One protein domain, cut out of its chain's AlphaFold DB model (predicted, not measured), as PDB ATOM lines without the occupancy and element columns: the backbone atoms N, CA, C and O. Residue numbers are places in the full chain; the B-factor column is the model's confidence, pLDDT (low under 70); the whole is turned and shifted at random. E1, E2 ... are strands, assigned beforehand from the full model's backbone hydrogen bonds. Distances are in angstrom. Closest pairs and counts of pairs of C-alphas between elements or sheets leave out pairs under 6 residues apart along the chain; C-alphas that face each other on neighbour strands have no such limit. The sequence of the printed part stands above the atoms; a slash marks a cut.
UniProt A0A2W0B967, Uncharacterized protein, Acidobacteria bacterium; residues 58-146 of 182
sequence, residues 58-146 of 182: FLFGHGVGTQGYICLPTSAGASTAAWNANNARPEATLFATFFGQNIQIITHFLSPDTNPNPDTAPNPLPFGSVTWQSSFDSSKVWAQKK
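This is residues 58 to 146 of the 182 residues of an uncharacterized protein of Acidobacteria bacterium (UniProt A0A2W0B967). One strongly twisted sheet zigzags through five strands, the long hairpin E1 and E2 along one side and short E4 and E5 on the other, with a loop, residues 112 to 128, between E3 and E4. It is an all-strand meander, each strand the antiparallel neighbour of the one before, in order E1 E2 E3 E4 E5. The 89 printed residues are loose, with a radius of gyration of the C-alphas of 16.3 A and spans of 57 by 32 by 18 A.

E2, residues 81 to 98, bends by 56 degrees at residue 87. It forms hairpins with edge strand E1, residues 62 to 73, where N 64 and O 93 are 2.9 A apart, and with E3, residues 101 to 111, where N 92 and O 108 are 2.9 A apart. E4, residues 129 to 134, forms hairpins with E3, N 109 to O 131 at 3.0 A, and with edge strand E5, residues 140 to 143, N 132 to O 141 at 2.9 A. These pairs are within hydrogen-bond range. E1 and E5 are apart.

E2 measures 44.8 A, E1 34.3 A and E3 28.6 A. E1 begins at C-alpha 62 (-37.771, -11.155, 16.533); E5 ends at C-alpha 143 (-40.119, -23.458, 2.321).

The C-alphas farthest apart, of Gly 77 and Phe 99, are 56.9 A apart. The printed part has no cut; E3 to E4 is a long link. Residues 69, 84 to 88 and 144 to 146 have pLDDT under 70.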
ATOM      1  N   PHE A  58     -27.491 -16.648   8.813       79.75
ATOM      2  CA  PHE A  58     -27.184 -15.411   8.093       79.75
ATOM      3  C   PHE A  58     -27.988 -14.216   8.620       79.75
ATOM      4  O   PHE A  58     -27.587 -13.071   8.416       79.75
ATOM      5  N   LEU A  59     -29.114 -14.462   9.299       79.25
ATOM      6  CA  LEU A  59     -30.016 -13.422   9.781       79.25
ATOM      7  C   LEU A  59     -30.737 -13.856  11.056       79.25
ATOM      8  O   LEU A  59     -31.263 -14.963  11.154       79.25
ATOM      9  N   PHE A  60     -30.808 -12.938  12.016       83.00
ATOM     10  CA  PHE A  60     -31.560 -13.108  13.254       83.00
ATOM     11  C   PHE A  60     -32.516 -11.936  13.453       83.00
ATOM     12  O   PHE A  60     -32.159 -10.780  13.226       83.00
ATOM     13  N   GLY A  61     -33.728 -12.241  13.911       83.25
ATOM     14  CA  GLY A  61     -34.732 -11.243  14.238       83.25
ATOM     15  C   GLY A  61     -35.782 -11.767  15.212       83.25
ATOM     16  O   GLY A  61     -35.820 -12.946  15.574       83.25
ATOM     17  N   HIS A  62     -36.666 -10.870  15.629       84.06
ATOM     18  CA  HIS A  62     -37.771 -11.155  16.533       84.06
ATOM     19  C   HIS A  62     -39.090 -11.179  15.768       84.06
ATOM     20  O   HIS A  62     -39.493 -10.180  15.173       84.06
ATOM     21  N   GLY A  63     -39.734 -12.346  15.758       84.75
ATOM     22  CA  GLY A  63     -41.004 -12.569  15.081       84.75
ATOM     23  C   GLY A  63     -42.184 -12.216  15.979       84.75
ATOM     24  O   GLY A  63     -42.225 -12.599  17.149       84.75
ATOM     25  N   VAL A  64     -43.166 -11.510  15.428       83.88
ATOM     26  CA  VAL A  64     -44.479 -11.308  16.047       83.88
ATOM     27  C   VAL A  64     -45.540 -11.701  15.039       83.88
ATOM     28  O   VAL A  64     -45.527 -11.226  13.908       83.88
ATOM     29  N   GLY A  65     -46.454 -12.576  15.441       82.62
ATOM     30  CA  GLY A  65     -47.505 -13.047  14.560       82.62
ATOM     31  C   GLY A  65     -48.268 -14.226  15.123       82.62
ATOM     32  O   GLY A  65     -48.058 -14.634  16.269       82.62
ATOM     33  N   THR A  66     -49.132 -14.773  14.281       74.88
ATOM     34  CA  THR A  66     -49.968 -15.926  14.574       74.88
ATOM     35  C   THR A  66     -49.654 -17.071  13.621       74.88
ATOM     36  O   THR A  66     -49.095 -16.906  12.532       74.88
ATOM     37  N   GLN A  67     -50.007 -18.274  14.060       72.56
ATOM     38  CA  GLN A  67     -49.932 -19.464  13.234       72.56
ATOM     39  C   GLN A  67     -51.317 -20.103  13.169       72.56
ATOM     40  O   GLN A  67     -51.812 -20.659  14.152       72.56
ATOM     41  N   GLY A  68     -51.941 -20.041  11.993       70.31
ATOM     42  CA  GLY A  68     -53.227 -20.681  11.749       70.31
ATOM     43  C   GLY A  68     -53.088 -22.197  11.603       70.31
ATOM     44  O   GLY A  68     -52.371 -22.669  10.718       70.31
ATOM     45  N   TYR A  69     -53.809 -22.943  12.440       69.88
ATOM     46  CA  TYR A  69     -54.034 -24.388  12.333       69.88
ATOM     47  C   TYR A  69     -55.517 -24.644  12.061       69.88
ATOM     48  O   TYR A  69     -56.365 -23.880  12.522       69.88
ATOM     49  N   ILE A  70     -55.839 -25.722  11.341       72.06
ATOM     50  CA  ILE A  70     -57.228 -26.121  11.071       72.06
ATOM     51  C   ILE A  70     -57.573 -27.393  11.846       72.06
ATOM     52  O   ILE A  70     -56.794 -28.342  11.857       72.06
ATOM     53  N   CYS A  71     -58.728 -27.419  12.509       76.00
ATOM     54  CA  CYS A  71     -59.236 -28.627  13.154       76.00
ATOM     55  C   CYS A  71     -60.008 -29.462  12.131       76.00
ATOM     56  O   CYS A  71     -60.979 -28.976  11.553       76.00
ATOM     57  N   LEU A  72     -59.578 -30.703  11.894       77.00
ATOM     58  CA  LEU A  72     -60.217 -31.608  10.936       77.00
ATOM     59  C   LEU A  72     -60.490 -32.979  11.571       77.00
ATOM     60  O   LEU A  72     -59.732 -33.397  12.453       77.00
ATOM     61  N   PRO A  73     -61.532 -33.707  11.121       79.06
ATOM     62  CA  PRO A  73     -61.732 -35.107  11.484       79.06
ATOM     63  C   PRO A  73     -60.487 -35.944  11.173       79.06
ATOM     64  O   PRO A  73     -59.832 -35.743  10.149       79.06
ATOM     65  N   THR A  74     -60.157 -36.901  12.041       77.19
ATOM     66  CA  THR A  74     -58.966 -37.753  11.859       77.19
ATOM     67  C   THR A  74     -59.090 -38.718  10.679       77.19
ATOM     68  O   THR A  74     -58.078 -39.168  10.148       77.19
ATOM     69  N   SER A  75     -60.319 -39.028  10.271       77.50
ATOM     70  CA  SER A  75     -60.665 -39.799   9.077       77.50
ATOM     71  C   SER A  75     -62.105 -39.479   8.661       77.50
ATOM     72  O   SER A  75     -62.864 -38.889   9.437       77.50
ATOM     73  N   ALA A  76     -62.504 -39.870   7.448       78.81
ATOM     74  CA  ALA A  76     -63.898 -39.763   7.021       78.81
ATOM     75  C   ALA A  76     -64.817 -40.501   8.017       78.81
ATOM     76  O   ALA A  76     -64.536 -41.639   8.389       78.81
ATOM     77  N   GLY A  77     -65.875 -39.833   8.486       76.62
ATOM     78  CA  GLY A  77     -66.816 -40.384   9.470       76.62
ATOM     79  C   GLY A  77     -66.297 -40.479  10.913       76.62
ATOM     80  O   GLY A  77     -66.994 -41.027  11.764       76.62
ATOM     81  N   ALA A  78     -65.101 -39.964  11.220       77.75
ATOM     82  CA  ALA A  78     -64.574 -39.997  12.583       77.75
ATOM     83  C   ALA A  78     -65.387 -39.110  13.538       77.75
ATOM     84  O   ALA A  78     -65.705 -37.963  13.228       77.75
ATOM     85  N   SER A  79     -65.624 -39.612  14.752       75.38
ATOM     86  CA  SER A  79     -66.152 -38.831  15.882       75.38
ATOM     87  C   SER A  79     -65.075 -37.987  16.584       75.38
ATOM     88  O   SER A  79     -65.379 -37.210  17.492       75.38
ATOM     89  N   THR A  80     -63.814 -38.134  16.166       70.94
ATOM     90  CA  THR A  80     -62.642 -37.440  16.708       70.94
ATOM     91  C   THR A  80     -62.044 -36.475  15.690       70.94
ATOM     92  O   THR A  80     -61.898 -36.804  14.512       70.94
ATOM     93  N   ALA A  81     -61.636 -35.299  16.163       74.69
ATOM     94  CA  ALA A  81     -60.952 -34.284  15.370       74.69
ATOM     95  C   ALA A  81     -59.566 -33.982  15.955       74.69
ATOM     96  O   ALA A  81     -59.319 -34.209  17.139       74.69
ATOM     97  N   ALA A  82     -58.646 -33.511  15.115       75.25
ATOM     98  CA  ALA A  82     -57.301 -33.120  15.516       75.25
ATOM     99  C   ALA A  82     -56.858 -31.845  14.788       75.25
ATOM    100  O   ALA A  82     -57.236 -31.602  13.638       75.25
ATOM    101  N   TRP A  83     -56.013 -31.052  15.452       70.19
ATOM    102  CA  TRP A  83     -55.329 -29.929  14.817       70.19
ATOM    103  C   TRP A  83     -54.414 -30.429  13.701       70.19
ATOM    104  O   TRP A  83     -53.567 -31.300  13.909       70.19
ATOM    105  N   ASN A  84     -54.574 -29.853  12.518       67.94
ATOM    106  CA  ASN A  84     -53.819 -30.189  11.332       67.94
ATOM    107  C   ASN A  84     -52.919 -29.011  10.927       67.94
ATOM    108  O   ASN A  84     -53.383 -27.890  10.712       67.94
ATOM    109  N   ALA A  85     -51.621 -29.297  10.813       63.66
ATOM    110  CA  ALA A  85     -50.586 -28.364  10.370       63.66
ATOM    111  C   ALA A  85     -50.241 -28.503   8.873       63.66
ATOM    112  O   ALA A  85     -49.319 -27.849   8.395       63.66
ATOM    113  N   ASN A  86     -50.924 -29.374   8.117       58.03
ATOM    114  CA  ASN A  86     -50.653 -29.609   6.690       58.03
ATOM    115  C   ASN A  86     -50.909 -28.379   5.811       58.03
ATOM    116  O   ASN A  86     -50.376 -28.313   4.712       58.03
ATOM    117  N   ASN A  87     -51.630 -27.384   6.326       61.41
ATOM    118  CA  ASN A  87     -51.823 -26.085   5.691       61.41
ATOM    119  C   ASN A  87     -51.651 -24.982   6.736       61.41
ATOM    120  O   ASN A  87     -52.557 -24.173   6.937       61.41
ATOM    121  N   ALA A  88     -50.524 -25.005   7.455       61.88
ATOM    122  CA  ALA A  88     -50.161 -23.928   8.364       61.88
ATOM    123  C   ALA A  88     -50.277 -22.589   7.616       61.88
ATOM    124  O   ALA A  88     -49.693 -22.420   6.546       61.88
ATOM    125  N   ARG A  89     -51.084 -21.671   8.150       74.56
ATOM    126  CA  ARG A  89     -51.286 -20.329   7.587       74.56
ATOM    127  C   ARG A  89     -50.495 -19.347   8.435       74.56
ATOM    128  O   ARG A  89     -51.034 -18.890   9.445       74.56
ATOM    129  N   PRO A  90     -49.196 -19.157   8.163       78.88
ATOM    130  CA  PRO A  90     -48.438 -18.189   8.925       78.88
ATOM    131  C   PRO A  90     -48.955 -16.791   8.626       78.88
ATOM    132  O   PRO A  90     -49.367 -16.499   7.502       78.88
ATOM    133  N   GLU A  91     -48.901 -15.948   9.640       84.75
ATOM    134  CA  GLU A  91     -49.057 -14.511   9.510       84.75
ATOM    135  C   GLU A  91     -48.165 -13.878  10.567       84.75
ATOM    136  O   GLU A  91     -48.522 -13.810  11.743       84.75
ATOM    137  N   ALA A  92     -46.955 -13.495  10.179       87.81
ATOM    138  CA  ALA A  92     -46.004 -12.909  11.105       87.81
ATOM    139  C   ALA A  92     -45.094 -11.890  10.441       87.81
ATOM    140  O   ALA A  92     -44.833 -11.935   9.243       87.81
ATOM    141  N   THR A  93     -44.551 -11.009  11.265       91.06
ATOM    142  CA  THR A  93     -43.577 -10.006  10.868       91.06
ATOM    143  C   THR A  93     -42.319 -10.183  11.701       91.06
ATOM    144  O   THR A  93     -42.384 -10.304  12.926       91.06
ATOM    145  N   LEU A  94     -41.172 -10.213  11.032       90.69
ATOM    146  CA  LEU A  94     -39.856 -10.283  11.648       90.69
ATOM    147  C   LEU A  94     -39.256  -8.882  11.726       90.69
ATOM    148  O   LEU A  94     -39.211  -8.162  10.725       90.69
ATOM    149  N   PHE A  95     -38.751  -8.529  12.903       90.62
ATOM    150  CA  PHE A  95     -38.072  -7.265  13.159       90.62
ATOM    151  C   PHE A  95     -36.613  -7.498  13.542       90.62
ATOM    152  O   PHE A  95     -36.306  -8.438  14.277       90.62
ATOM    153  N   ALA A  96     -35.725  -6.612  13.106       88.94
ATOM    154  CA  ALA A  96     -34.357  -6.528  13.607       88.94
ATOM    155  C   ALA A  96     -34.029  -5.097  14.025       88.94
ATOM    156  O   ALA A  96     -34.584  -4.130  13.499       88.94
ATOM    157  N   THR A  97     -33.135  -4.967  15.000       87.88
ATOM    158  CA  THR A  97     -32.737  -3.666  15.529       87.88
ATOM    159  C   THR A  97     -31.544  -3.126  14.744       87.88
ATOM    160  O   THR A  97     -30.445  -3.665  14.837       87.88
ATOM    161  N   PHE A  98     -31.743  -2.028  14.016       84.56
ATOM    162  CA  PHE A  98     -30.682  -1.280  13.338       84.56
ATOM    163  C   PHE A  98     -30.620   0.132  13.904       84.56
ATOM    164  O   PHE A  98     -31.648   0.793  14.022       84.56
ATOM    165  N   PHE A  99     -29.425   0.596  14.276       88.00
ATOM    166  CA  PHE A  99     -29.221   1.941  14.838       88.00
ATOM    167  C   PHE A  99     -30.169   2.270  16.015       88.00
ATOM    168  O   PHE A  99     -30.625   3.398  16.171       88.00
ATOM    169  N   GLY A 100     -30.502   1.261  16.832       87.50
ATOM    170  CA  GLY A 100     -31.427   1.398  17.963       87.50
ATOM    171  C   GLY A 100     -32.913   1.467  17.591       87.50
ATOM    172  O   GLY A 100     -33.731   1.754  18.459       87.50
ATOM    173  N   GLN A 101     -33.280   1.220  16.333       89.81
ATOM    174  CA  GLN A 101     -34.663   1.200  15.849       89.81
ATOM    175  C   GLN A 101     -35.058  -0.208  15.406       89.81
ATOM    176  O   GLN A 101     -34.279  -0.897  14.751       89.81
ATOM    177  N   ASN A 102     -36.280  -0.629  15.733       90.69
ATOM    178  CA  ASN A 102     -36.824  -1.895  15.246       90.69
ATOM    179  C   ASN A 102     -37.367  -1.706  13.834       90.69
ATOM    180  O   ASN A 102     -38.367  -1.019  13.632       90.69
ATOM    181  N   ILE A 103     -36.708  -2.333  12.869       92.62
ATOM    182  CA  ILE A 103     -37.082  -2.291  11.462       92.62
ATOM    183  C   ILE A 103     -37.716  -3.626  11.099       92.62
ATOM    184  O   ILE A 103     -37.169  -4.686  11.408       92.62
ATOM    185  N   GLN A 104     -38.873  -3.572  10.445       93.44
ATOM    186  CA  GLN A 104     -39.473  -4.742   9.822       93.44
ATOM    187  C   GLN A 104     -38.590  -5.182   8.653       93.44
ATOM    188  O   GLN A 104     -38.352  -4.411   7.726       93.44
ATOM    189  N   ILE A 105     -38.112  -6.420   8.711       92.75
ATOM    190  CA  ILE A 105     -37.174  -6.967   7.726       92.75
ATOM    191  C   ILE A 105     -37.805  -8.037   6.843       92.75
ATOM    192  O   ILE A 105     -37.422  -8.168   5.682       92.75
ATOM    193  N   ILE A 106     -38.758  -8.808   7.378       93.38
ATOM    194  CA  ILE A 106     -39.399  -9.911   6.662       93.38
ATOM    195  C   ILE A 106     -40.874  -9.997   7.052       93.38
ATOM    196  O   ILE A 106     -41.220  -9.929   8.231       93.38
ATOM    197  N   THR A 107     -41.734 -10.230   6.065       93.25
ATOM    198  CA  THR A 107     -43.124 -10.652   6.264       93.25
ATOM    199  C   THR A 107     -43.246 -12.142   5.964       93.25
ATOM    200  O   THR A 107     -42.812 -12.613   4.913       93.25
ATOM    201  N   HIS A 108     -43.843 -12.890   6.884       89.75
ATOM    202  CA  HIS A 108     -44.050 -14.328   6.810       89.75
ATOM    203  C   HIS A 108     -45.534 -14.648   6.615       89.75
ATOM    204  O   HIS A 108     -46.357 -14.325   7.472       89.75
ATOM    205  N   PHE A 109     -45.887 -15.264   5.486       88.81
ATOM    206  CA  PHE A 109     -47.281 -15.531   5.118       88.81
ATOM    207  C   PHE A 109     -47.422 -16.725   4.166       88.81
ATOM    208  O   PHE A 109     -46.432 -17.262   3.674       88.81
ATOM    209  N   LEU A 110     -48.652 -17.187   3.929       87.00
ATOM    210  CA  LEU A 110     -48.935 -18.222   2.931       87.00
ATOM    211  C   LEU A 110     -49.075 -17.580   1.544       87.00
ATOM    212  O   LEU A 110     -49.929 -16.711   1.364       87.00
ATOM    213  N   SER A 111     -48.294 -18.024   0.558       85.75
ATOM    214  CA  SER A 111     -48.428 -17.540  -0.822       85.75
ATOM    215  C   SER A 111     -48.189 -18.635  -1.864       85.75
ATOM    216  O   SER A 111     -47.548 -19.640  -1.547       85.75
ATOM    217  N   PRO A 112     -48.710 -18.472  -3.094       87.00
ATOM    218  CA  PRO A 112     -48.336 -19.324  -4.216       87.00
ATOM    219  C   PRO A 112     -46.845 -19.196  -4.550       87.00
ATOM    220  O   PRO A 112     -46.293 -18.093  -4.541       87.00
ATOM    221  N   ASP A 113     -46.218 -20.317  -4.897       85.94
ATOM    222  CA  ASP A 113     -44.829 -20.359  -5.353       85.94
ATOM    223  C   ASP A 113     -44.740 -19.730  -6.752       85.94
ATOM    224  O   ASP A 113     -45.312 -20.241  -7.717       85.94
ATOM    225  N   THR A 114     -44.032 -18.606  -6.880       83.38
ATOM    226  CA  THR A 114     -43.842 -17.927  -8.170       83.38
ATOM    227  C   THR A 114     -42.469 -18.252  -8.738       83.38
ATOM    228  O   THR A 114     -41.470 -18.014  -8.067       83.38
ATOM    229  N   ASN A 115     -42.420 -18.726  -9.985       82.44
ATOM    230  CA  ASN A 115     -41.185 -19.158 -10.654       82.44
ATOM    231  C   ASN A 115     -40.382 -20.194  -9.833       82.44
ATOM    232  O   ASN A 115     -39.225 -19.948  -9.479       82.44
ATOM    233  N   PRO A 116     -41.002 -21.334  -9.476       80.06
ATOM    234  CA  PRO A 116     -40.342 -22.361  -8.684       80.06
ATOM    235  C   PRO A 116     -39.118 -22.931  -9.410       80.06
ATOM    236  O   PRO A 116     -39.143 -23.125 -10.625       80.06
ATOM    237  N   ASN A 117     -38.070 -23.264  -8.654       78.62
ATOM    238  CA  ASN A 117     -36.936 -24.002  -9.204       78.62
ATOM    239  C   ASN A 117     -37.411 -25.403  -9.651       78.62
ATOM    240  O   ASN A 117     -37.861 -26.173  -8.792       78.62
ATOM    241  N   PRO A 118     -37.305 -25.749 -10.949       76.81
ATOM    242  CA  PRO A 118     -37.813 -27.011 -11.483       76.81
ATOM    243  C   PRO A 118     -37.140 -28.249 -10.877       76.81
ATOM    244  O   PRO A 118     -37.765 -29.304 -10.833       76.81
ATOM    245  N   ASP A 119     -35.910 -28.127 -10.371       79.12
ATOM    246  CA  ASP A 119     -35.153 -29.258  -9.823       79.12
ATOM    247  C   ASP A 119     -35.569 -29.620  -8.390       79.12
ATOM    248  O   ASP A 119     -35.355 -30.741  -7.931       79.12
ATOM    249  N   THR A 120     -36.151 -28.666  -7.656       73.75
ATOM    250  CA  THR A 120     -36.444 -28.825  -6.222       73.75
ATOM    251  C   THR A 120     -37.919 -28.695  -5.877       73.75
ATOM    252  O   THR A 120     -38.341 -29.157  -4.816       73.75
ATOM    253  N   ALA A 121     -38.705 -28.027  -6.719       75.25
ATOM    254  CA  ALA A 121     -40.105 -27.780  -6.430       75.25
ATOM    255  C   ALA A 121     -40.979 -29.001  -6.757       75.25
ATOM    256  O   ALA A 121     -40.775 -29.663  -7.776       75.25
ATOM    257  N   PRO A 122     -41.980 -29.304  -5.916       74.19
ATOM    258  CA  PRO A 122     -42.941 -30.358  -6.208       74.19
ATOM    259  C   PRO A 122     -43.778 -30.017  -7.449       74.19
ATOM    260  O   PRO A 122     -44.166 -28.868  -7.663       74.19
ATOM    261  N   ASN A 123     -44.103 -31.040  -8.240       73.62
ATOM    262  CA  ASN A 123     -45.002 -30.936  -9.384       73.62
ATOM    263  C   ASN A 123     -46.143 -31.964  -9.228       73.62
ATOM    264  O   ASN A 123     -45.856 -33.163  -9.205       73.62
ATOM    265  N   PRO A 124     -47.418 -31.542  -9.104       76.69
ATOM    266  CA  PRO A 124     -47.913 -30.162  -9.155       76.69
ATOM    267  C   PRO A 124     -47.552 -29.340  -7.909       76.69
ATOM    268  O   PRO A 124     -47.343 -29.891  -6.826       76.69
ATOM    269  N   LEU A 125     -47.511 -28.012  -8.066       76.88
ATOM    270  CA  LEU A 125     -47.285 -27.099  -6.945       76.88
ATOM    271  C   LEU A 125     -48.415 -27.213  -5.908       76.88
ATOM    272  O   LEU A 125     -49.584 -27.369  -6.283       76.88
ATOM    273  N   PRO A 126     -48.102 -27.105  -4.606       75.69
ATOM    274  CA  PRO A 126     -49.119 -27.033  -3.570       75.69
ATOM    275  C   PRO A 126     -49.942 -25.745  -3.707       75.69
ATOM    276  O   PRO A 126     -49.504 -24.756  -4.287       75.69
ATOM    277  N   PHE A 127     -51.130 -25.735  -3.094       74.75
ATOM    278  CA  PHE A 127     -52.018 -24.562  -3.054       74.75
ATOM    279  C   PHE A 127     -51.334 -23.292  -2.505       74.75
ATOM    280  O   PHE A 127     -51.716 -22.174  -2.839       74.75
ATOM    281  N   GLY A 128     -50.317 -23.460  -1.663       79.38
ATOM    282  CA  GLY A 128     -49.439 -22.391  -1.219       79.38
ATOM    283  C   GLY A 128     -48.368 -22.934  -0.286       79.38
ATOM    284  O   GLY A 128     -48.582 -23.952   0.381       79.38
ATOM    285  N   SER A 129     -47.245 -22.232  -0.224       81.94
ATOM    286  CA  SER A 129     -46.135 -22.557   0.663       81.94
ATOM    287  C   SER A 129     -45.914 -21.448   1.677       81.94
ATOM    288  O   SER A 129     -46.286 -20.281   1.489       81.94
ATOM    289  N   VAL A 130     -45.294 -21.827   2.788       83.75
ATOM    290  CA  VAL A 130     -44.834 -20.868   3.784       83.75
ATOM    291  C   VAL A 130     -43.790 -19.961   3.127       83.75
ATOM    292  O   VAL A 130     -42.803 -20.434   2.567       83.75
ATOM    293  N   THR A 131     -44.064 -18.660   3.116       88.19
ATOM    294  CA  THR A 131     -43.300 -17.657   2.369       88.19
ATOM    295  C   THR A 131     -42.633 -16.704   3.340       88.19
ATOM    296  O   THR A 131     -43.267 -16.257   4.295       88.19
ATOM    297  N   TRP A 132     -41.380 -16.354   3.081       89.81
ATOM    298  CA  TRP A 132     -40.694 -15.233   3.712       89.81
ATOM    299  C   TRP A 132     -40.393 -14.215   2.624       89.81
ATOM    300  O   TRP A 132     -39.685 -14.522   1.666       89.81
ATOM    301  N   GLN A 133     -40.967 -13.024   2.756       92.50
ATOM    302  CA  GLN A 133     -40.751 -11.916   1.837       92.50
ATOM    303  C   GLN A 133     -39.938 -10.826   2.521       92.50
ATOM    304  O   GLN A 133     -40.342 -10.321   3.567       92.50
ATOM    305  N   SER A 134     -38.830 -10.433   1.907       91.31
ATOM    306  CA  SER A 134     -38.023  -9.300   2.351       91.31
ATOM    307  C   SER A 134     -38.797  -7.990   2.205       91.31
ATOM    308  O   SER A 134     -39.435  -7.723   1.184       91.31
ATOM    309  N   SER A 135     -38.729  -7.149   3.233       93.75
ATOM    310  CA  SER A 135     -39.342  -5.816   3.222       93.75
ATOM    311  C   SER A 135     -38.520  -4.779   2.452       93.75
ATOM    312  O   SER A 135     -39.029  -3.696   2.176       93.75
ATOM    313  N   PHE A 136     -37.276  -5.098   2.082       92.44
ATOM    314  CA  PHE A 136     -36.363  -4.159   1.422       92.44
ATOM    315  C   PHE A 136     -36.421  -4.219  -0.105       92.44
ATOM    316  O   PHE A 136     -36.292  -3.192  -0.764       92.44
ATOM    317  N   ASP A 137     -36.615  -5.408  -0.669       93.06
ATOM    318  CA  ASP A 137     -36.544  -5.654  -2.117       93.06
ATOM    319  C   ASP A 137     -37.706  -6.510  -2.641       93.06
ATOM    320  O   ASP A 137     -37.778  -6.800  -3.832       93.06
ATOM    321  N   SER A 138     -38.643  -6.903  -1.770       89.69
ATOM    322  CA  SER A 138     -39.766  -7.792  -2.096       89.69
ATOM    323  C   SER A 138     -39.369  -9.181  -2.608       89.69
ATOM    324  O   SER A 138     -40.241  -9.907  -3.098       89.69
ATOM    325  N   SER A 139     -38.101  -9.581  -2.467       89.44
ATOM    326  CA  SER A 139     -37.661 -10.941  -2.775       89.44
ATOM    327  C   SER A 139     -38.364 -11.948  -1.864       89.44
ATOM    328  O   SER A 139     -38.729 -11.636  -0.726       89.44
ATOM    329  N   LYS A 140     -38.615 -13.149  -2.389       89.38
ATOM    330  CA  LYS A 140     -39.388 -14.194  -1.712       89.38
ATOM    331  C   LYS A 140     -38.629 -15.503  -1.712       89.38
ATOM    332  O   LYS A 140     -38.044 -15.889  -2.721       89.38
ATOM    333  N   VAL A 141     -38.720 -16.201  -0.590       87.12
ATOM    334  CA  VAL A 141     -38.317 -17.597  -0.467       87.12
ATOM    335  C   VAL A 141     -39.487 -18.406   0.069       87.12
ATOM    336  O   VAL A 141     -40.235 -17.947   0.937       87.12
ATOM    337  N   TRP A 142     -39.646 -19.612  -0.462       85.88
ATOM    338  CA  TRP A 142     -40.689 -20.550  -0.068       85.88
ATOM    339  C   TRP A 142     -40.030 -21.753   0.591       85.88
ATOM    340  O   TRP A 142     -39.068 -22.298   0.048       85.88
ATOM    341  N   ALA A 143     -40.545 -22.189   1.742       77.25
ATOM    342  CA  ALA A 143     -40.119 -23.458   2.321       77.25
ATOM    343  C   ALA A 143     -41.130 -24.554   2.011       77.25
ATOM    344  O   ALA A 143     -42.345 -24.392   2.142       77.25
ATOM    345  N   GLN A 144     -40.587 -25.706   1.638       67.00
ATOM    346  CA  GLN A 144     -41.349 -26.921   1.440       67.00
ATOM    347  C   GLN A 144     -41.400 -27.705   2.746       67.00
ATOM    348  O   GLN A 144     -40.385 -27.930   3.412       67.00
ATOM    349  N   LYS A 145     -42.593 -28.182   3.106       59.56
ATOM    350  CA  LYS A 145     -42.726 -29.141   4.199       59.56
ATOM    351  C   LYS A 145     -42.105 -30.460   3.752       59.56
ATOM    352  O   LYS A 145     -42.684 -31.185   2.945       59.56
ATOM    353  N   LYS A 146     -40.967 -30.834   4.333       56.09
ATOM    354  CA  LYS A 146     -40.461 -32.200   4.187       56.09
ATOM    355  C   LYS A 146     -41.440 -33.126   4.915       56.09
ATOM    356  O   LYS A 146     -41.609 -33.030   6.127       56.09
TER     357      LYS A 146